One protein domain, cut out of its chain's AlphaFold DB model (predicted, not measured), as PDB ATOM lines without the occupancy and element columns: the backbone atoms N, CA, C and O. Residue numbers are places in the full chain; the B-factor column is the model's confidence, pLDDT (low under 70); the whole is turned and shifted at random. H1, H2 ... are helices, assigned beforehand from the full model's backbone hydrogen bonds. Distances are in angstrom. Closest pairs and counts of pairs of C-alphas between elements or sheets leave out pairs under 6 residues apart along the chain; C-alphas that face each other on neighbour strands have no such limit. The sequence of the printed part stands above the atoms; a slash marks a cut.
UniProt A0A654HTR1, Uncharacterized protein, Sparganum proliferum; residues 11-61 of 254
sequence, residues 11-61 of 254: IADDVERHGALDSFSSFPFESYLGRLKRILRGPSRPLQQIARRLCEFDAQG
ATOM      1  N   ILE A  11     213.369 267.090 217.131       68.88
ATOM      2  CA  ILE A  11     213.661 266.235 215.977       68.88
ATOM      3  C   ILE A  11     213.634 267.004 214.652       68.88
ATOM      4  O   ILE A  11     214.423 266.701 213.768       68.88
ATOM      5  N   ALA A  12     212.761 268.006 214.520       70.75
ATOM      6  CA  ALA A  12     212.683 268.841 213.326       70.75
ATOM      7  C   ALA A  12     213.936 269.721 213.185       70.75
ATOM      8  O   ALA A  12     214.585 269.687 212.142       70.75
ATOM      9  N   ASP A  13     214.323 270.415 214.260       74.44
ATOM     10  CA  ASP A  13     215.528 271.251 214.276       74.44
ATOM     11  C   ASP A  13     216.809 270.412 214.104       74.44
ATOM     12  O   ASP A  13     217.782 270.853 213.495       74.44
ATOM     13  N   ASP A  14     216.829 269.196 214.652       66.44
ATOM     14  CA  ASP A  14     217.966 268.284 214.548       66.44
ATOM     15  C   ASP A  14     218.069 267.669 213.144       66.44
ATOM     16  O   ASP A  14     219.181 267.494 212.654       66.44
ATOM     17  N   VAL A  15     216.947 267.413 212.458       74.12
ATOM     18  CA  VAL A  15     216.948 267.019 211.035       74.12
ATOM     19  C   VAL A  15     217.467 268.155 210.152       74.12
ATOM     20  O   VAL A  15     218.253 267.917 209.236       74.12
ATOM     21  N   GLU A  16     217.086 269.398 210.447       72.06
ATOM     22  CA  GLU A  16     217.591 270.572 209.728       72.06
ATOM     23  C   GLU A  16     219.104 270.766 209.940       72.06
ATOM     24  O   GLU A  16     219.832 271.064 208.993       72.06
ATOM     25  N   ARG A  17     219.603 270.530 211.162       77.50
ATOM     26  CA  ARG A  17     221.028 270.691 211.505       77.50
ATOM     27  C   ARG A  17     221.918 269.506 211.120       77.50
ATOM     28  O   ARG A  17     223.103 269.710 210.858       77.50
ATOM     29  N   HIS A  18     221.401 268.276 211.128       71.69
ATOM     30  CA  HIS A  18     222.209 267.049 211.035       71.69
ATOM     31  C   HIS A  18     221.831 266.121 209.869       71.69
ATOM     32  O   HIS A  18     222.488 265.093 209.673       71.69
ATOM     33  N   GLY A  19     220.835 266.489 209.059       71.69
ATOM     34  CA  GLY A  19     220.400 265.727 207.890       71.69
ATOM     35  C   GLY A  19     219.264 264.748 208.195       71.69
ATOM     36  O   GLY A  19     218.571 264.871 209.195       71.69
ATOM     37  N   ALA A  20     219.022 263.776 207.314       77.69
ATOM     38  CA  ALA A  20     217.930 262.814 207.490       77.69
ATOM     39  C   ALA A  20     218.089 261.987 208.781       77.69
ATOM     40  O   ALA A  20     219.199 261.718 209.221       77.69
ATOM     41  N   LEU A  21     216.986 261.514 209.370       66.38
ATOM     42  CA  LEU A  21     217.031 260.748 210.629       66.38
ATOM     43  C   LEU A  21     217.922 259.501 210.571       66.38
ATOM     44  O   LEU A  21     218.504 259.116 211.579       66.38
ATOM     45  N   ASP A  22     218.080 258.910 209.389       71.19
ATOM     46  CA  ASP A  22     218.948 257.752 209.184       71.19
ATOM     47  C   ASP A  22     220.448 258.097 209.249       71.19
ATOM     48  O   ASP A  22     221.283 257.203 209.406       71.19
ATOM     49  N   SER A  23     220.817 259.381 209.134       67.69
ATOM     50  CA  SER A  23     222.213 259.837 209.135       67.69
ATOM     51  C   SER A  23     222.732 260.283 210.500       67.69
ATOM     52  O   SER A  23     223.934 260.528 210.626       67.69
ATOM     53  N   PHE A  24     221.884 260.367 211.531       69.00
ATOM     54  CA  PHE A  24     222.311 260.778 212.869       69.00
ATOM     55  C   PHE A  24     221.612 259.994 213.986       69.00
ATOM     56  O   PHE A  24     220.560 259.395 213.814       69.00
ATOM     57  N   SER A  25     222.231 259.963 215.168       67.75
ATOM     58  CA  SER A  25     221.673 259.301 216.347       67.75
ATOM     59  C   SER A  25     221.898 260.162 217.577       67.75
ATOM     60  O   SER A  25     223.011 260.630 217.817       67.75
ATOM     61  N   SER A  26     220.869 260.291 218.416       62.34
ATOM     62  CA  SER A  26     220.991 260.918 219.737       62.34
ATOM     63  C   SER A  26     221.877 260.115 220.704       62.34
ATOM     64  O   SER A  26     222.177 260.582 221.802       62.34
ATOM     65  N   PHE A  27     222.299 258.903 220.319       65.88
ATOM     66  CA  PHE A  27     223.162 258.027 221.107       65.88
ATOM     67  C   PHE A  27     224.368 257.537 220.285       65.88
ATOM     68  O   PHE A  27     224.461 256.351 219.958       65.88
ATOM     69  N   PRO A  28     225.368 258.400 220.020       58.28
ATOM     70  CA  PRO A  28     226.533 258.053 219.195       58.28
ATOM     71  C   PRO A  28     227.355 256.874 219.750       58.28
ATOM     72  O   PRO A  28     228.102 256.220 219.024       58.28
ATOM     73  N   PHE A  29     227.196 256.556 221.038       60.28
ATOM     74  CA  PHE A  29     227.890 255.455 221.705       60.28
ATOM     75  C   PHE A  29     227.009 254.236 221.985       60.28
ATOM     76  O   PHE A  29     227.484 253.299 222.626       60.28
ATOM     77  N   GLU A  30     225.750 254.194 221.546       70.38
ATOM     78  CA  GLU A  30     224.872 253.048 221.821       70.38
ATOM     79  C   GLU A  30     225.431 251.752 221.225       70.38
ATOM     80  O   GLU A  30     225.560 250.738 221.922       70.38
ATOM     81  N   SER A  31     225.897 251.813 219.978       66.94
ATOM     82  CA  SER A  31     226.568 250.694 219.313       66.94
ATOM     83  C   SER A  31     227.861 250.296 220.039       66.94
ATOM     84  O   SER A  31     228.166 249.106 220.181       66.94
ATOM     85  N   TYR A  32     228.605 251.279 220.564       72.12
ATOM     86  CA  TYR A  32     229.833 251.040 221.326       72.12
ATOM     87  C   TYR A  32     229.548 250.389 222.688       72.12
ATOM     88  O   TYR A  32     230.192 249.405 223.052       72.12
ATOM     89  N   LEU A  33     228.522 250.846 223.405       76.00
ATOM     90  CA  LEU A  33     228.028 250.216 224.630       76.00
ATOM     91  C   LEU A  33     227.541 248.789 224.358       76.00
ATOM     92  O   LEU A  33     227.827 247.888 225.145       76.00
ATOM     93  N   GLY A  34     226.866 248.547 223.233       75.12
ATOM     94  CA  GLY A  34     226.491 247.206 222.774       75.12
ATOM     95  C   GLY A  34     227.701 246.296 222.533       75.12
ATOM     96  O   GLY A  34     227.685 245.114 222.890       75.12
ATOM     97  N   ARG A  35     228.793 246.840 221.986       75.88
ATOM     98  CA  ARG A  35     230.068 246.122 221.840       75.88
ATOM     99  C   ARG A  35     230.708 245.817 223.198       75.88
ATOM    100  O   ARG A  35     231.082 244.670 223.427       75.88
ATOM    101  N   LEU A  36     230.784 246.789 224.109       80.38
ATOM    102  CA  LEU A  36     231.305 246.577 225.468       80.38
ATOM    103  C   LEU A  36     230.491 245.525 226.235       80.38
ATOM    104  O   LEU A  36     231.067 244.685 226.924       80.38
ATOM    105  N   LYS A  37     229.164 245.509 226.060       80.25
ATOM    106  CA  LYS A  37     228.278 244.488 226.644       80.25
ATOM    107  C   LYS A  37     228.608 243.077 226.154       80.25
ATOM    108  O   LYS A  37     228.610 242.166 226.970       80.25
ATOM    109  N   ARG A  38     228.926 242.894 224.866       80.75
ATOM    110  CA  ARG A  38     229.326 241.585 224.308       80.75
ATOM    111  C   ARG A  38     230.689 241.097 224.809       80.75
ATOM    112  O   ARG A  38     230.936 239.897 224.814       80.75
ATOM    113  N   ILE A  39     231.572 242.008 225.221       82.56
ATOM    114  CA  ILE A  39     232.891 241.668 225.780       82.56
ATOM    115  C   ILE A  39     232.764 241.093 227.201       82.56
ATOM    116  O   ILE A  39     233.577 240.261 227.613       82.56
ATOM    117  N   LEU A  40     231.747 241.517 227.952       83.88
ATOM    118  CA  LEU A  40     231.492 241.043 229.308       83.88
ATOM    119  C   LEU A  40     230.942 239.614 229.294       83.88
ATOM    120  O   LEU A  40     229.884 239.350 228.732       83.88
ATOM    121  N   ARG A  41     231.635 238.701 229.979       81.00
ATOM    122  CA  ARG A  41     231.203 237.298 230.121       81.00
ATOM    123  C   ARG A  41     230.420 237.045 231.411       81.00
ATOM    124  O   ARG A  41     229.764 236.020 231.533       81.00
ATOM    125  N   GLY A  42     230.479 237.967 232.373       79.50
ATOM    126  CA  GLY A  42     229.766 237.852 233.646       79.50
ATOM    127  C   GLY A  42     229.864 239.114 234.510       79.50
ATOM    128  O   GLY A  42     230.574 240.053 234.151       79.50
ATOM    129  N   PRO A  43     229.170 239.158 235.660       75.19
ATOM    130  CA  PRO A  43     229.046 240.365 236.487       75.19
ATOM    131  C   PRO A  43     230.276 240.659 237.357       75.19
ATOM    132  O   PRO A  43     230.403 241.755 237.896       75.19
ATOM    133  N   SER A  44     231.175 239.689 237.526       79.38
ATOM    134  CA  SER A  44     232.351 239.844 238.380       79.38
ATOM    135  C   SER A  44     233.433 240.664 237.682       79.38
ATOM    136  O   SER A  44     233.897 240.295 236.604       79.38
ATOM    137  N   ARG A  45     233.880 241.750 238.325       78.75
ATOM    138  CA  ARG A  45     235.023 242.574 237.883       78.75
ATOM    139  C   ARG A  45     234.898 243.042 236.413       78.75
ATOM    140  O   ARG A  45     235.810 242.813 235.616       78.75
ATOM    141  N   PRO A  46     233.779 243.686 236.028       75.44
ATOM    142  CA  PRO A  46     233.458 243.990 234.630       75.44
ATOM    143  C   PRO A  46     234.488 244.913 233.972       75.44
ATOM    144  O   PRO A  46     234.858 244.713 232.819       75.44
ATOM    145  N   LEU A  47     235.021 245.880 234.724       74.81
ATOM    146  CA  LEU A  47     236.067 246.774 234.236       74.81
ATOM    147  C   LEU A  47     237.348 246.002 233.891       74.81
ATOM    148  O   LEU A  47     237.925 246.209 232.828       74.81
ATOM    149  N   GLN A  48     237.769 245.074 234.757       84.62
ATOM    150  CA  GLN A  48     238.940 244.232 234.512       84.62
ATOM    151  C   GLN A  48     238.718 243.274 233.339       84.62
ATOM    152  O   GLN A  48     239.650 243.046 232.573       84.62
ATOM    153  N   GLN A  49     237.509 242.724 233.179       80.56
ATOM    154  CA  GLN A  49     237.177 241.879 232.027       80.56
ATOM    155  C   GLN A  49     237.302 242.651 230.713       80.56
ATOM    156  O   GLN A  49     237.958 242.171 229.790       80.56
ATOM    157  N   ILE A  50     236.722 243.853 230.650       81.88
ATOM    158  CA  ILE A  50     236.804 244.724 229.473       81.88
ATOM    159  C   ILE A  50     238.260 245.098 229.197       81.88
ATOM    160  O   ILE A  50     238.730 244.888 228.085       81.88
ATOM    161  N   ALA A  51     238.992 245.578 230.206       80.00
ATOM    162  CA  ALA A  51     240.385 245.987 230.041       80.00
ATOM    163  C   ALA A  51     241.267 244.839 229.522       80.00
ATOM    164  O   ALA A  51     241.988 245.018 228.548       80.00
ATOM    165  N   ARG A  52     241.162 243.642 230.115       78.62
ATOM    166  CA  ARG A  52     241.935 242.465 229.681       78.62
ATOM    167  C   ARG A  52     241.586 242.040 228.258       78.62
ATOM    168  O   ARG A  52     242.490 241.790 227.474       78.62
ATOM    169  N   ARG A  53     240.297 242.007 227.907       78.06
ATOM    170  CA  ARG A  53     239.845 241.627 226.561       78.06
ATOM    171  C   ARG A  53     240.261 242.632 225.494       78.06
ATOM    172  O   ARG A  53     240.625 242.219 224.402       78.06
ATOM    173  N   LEU A  54     240.233 243.924 225.808       77.62
ATOM    174  CA  LEU A  54     240.761 244.954 224.915       77.62
ATOM    175  C   LEU A  54     242.268 244.758 224.695       77.62
ATOM    176  O   LEU A  54     242.691 244.700 223.546       77.62
ATOM    177  N   CYS A  55     243.044 244.504 225.758       72.38
ATOM    178  CA  CYS A  55     244.467 244.172 225.625       72.38
ATOM    179  C   CYS A  55     244.719 242.894 224.800       72.38
ATOM    180  O   CYS A  55     245.669 242.843 224.024       72.38
ATOM    181  N   GLU A  56     243.886 241.857 224.950       72.06
ATOM    182  CA  GLU A  56     243.976 240.629 224.141       72.06
ATOM    183  C   GLU A  56     243.754 240.912 222.646       72.06
ATOM    184  O   GLU A  56     244.481 240.377 221.807       72.06
ATOM    185  N   PHE A  57     242.773 241.756 222.304       67.56
ATOM    186  CA  PHE A  57     242.515 242.146 220.914       67.56
ATOM    187  C   PHE A  57     243.677 242.933 220.300       67.56
ATOM    188  O   PHE A  57     243.958 242.764 219.112       67.56
ATOM    189  N   ASP A  58     244.372 243.741 221.099       56.75
ATOM    190  CA  ASP A  58     245.536 244.505 220.647       56.75
ATOM    191  C   ASP A  58     246.764 243.602 220.396       56.75
ATOM    192  O   ASP A  58     247.583 243.893 219.522       56.75
ATOM    193  N   ALA A  59     246.874 242.468 221.102       54.81
ATOM    194  CA  ALA A  59     248.020 241.557 221.028       54.81
ATOM    195  C   ALA A  59     247.993 240.577 219.836       54.81
ATOM    196  O   ALA A  59     249.034 240.064 219.416       54.81
ATOM    197  N   GLN A  60     246.823 240.281 219.267       44.47
ATOM    198  CA  GLN A  60     246.712 239.260 218.222       44.47
ATOM    199  C   GLN A  60     247.083 239.819 216.853       44.47
ATOM    200  O   GLN A  60     246.175 240.254 216.161       44.47
ATOM    201  N   GLY A  61     248.370 239.766 216.463       47.38
ATOM    202  CA  GLY A  61     248.860 239.709 215.064       47.38
ATOM    203  C   GLY A  61     250.030 240.638 214.685       47.38
ATOM    204  O   GLY A  61     250.056 241.214 213.604       47.38
TER     205      GLY A  61
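This is residues 11 to 61 of the 254 residues of an uncharacterized protein of Sparganum proliferum (UniProt A0A654HTR1). An open, stretched-out chain of three helices: H1 sits alone at one end, a long link and then H2 make the length, and H3 stands crosswise at the far end of H2. The printed part has 51 residues, with H1, H2 and H3 in that order, no named strand, class all helix. It is extended, with a radius of gyration of the C-alphas of 16.6 A, and flat, spanning 42 by 29 by 12 A.

H1, residues 11 to 18, is apart from H2, residues 30 to 39, and from H3, residues 46 to 59. H2 and H3 touch, H3 with residues 49 to 53 alone; the closest C-alphas, of Ile 39 and Ile 50, are 6.2 A apart. Their lines are about perpendicular, at 87 degrees. In H1, H2 and H3 every O i to N i+4 pair is within hydrogen-bond range.

H1 begins at C-alpha 11 (213.661, 266.235, 215.977) and measures 9.9 A. H2 measures 14.5 A. H3 measures 20.1 A and ends at C-alpha 59 (248.020, 241.557, 221.028).

The C-alphas farthest apart, of Ala 12 and Gly 61, are 46.5 A apart. The printed part has no cut. The link from H1 to H2 is long. Confidence is under 70 at, among others, residues 23 to 29 and 57 to 61.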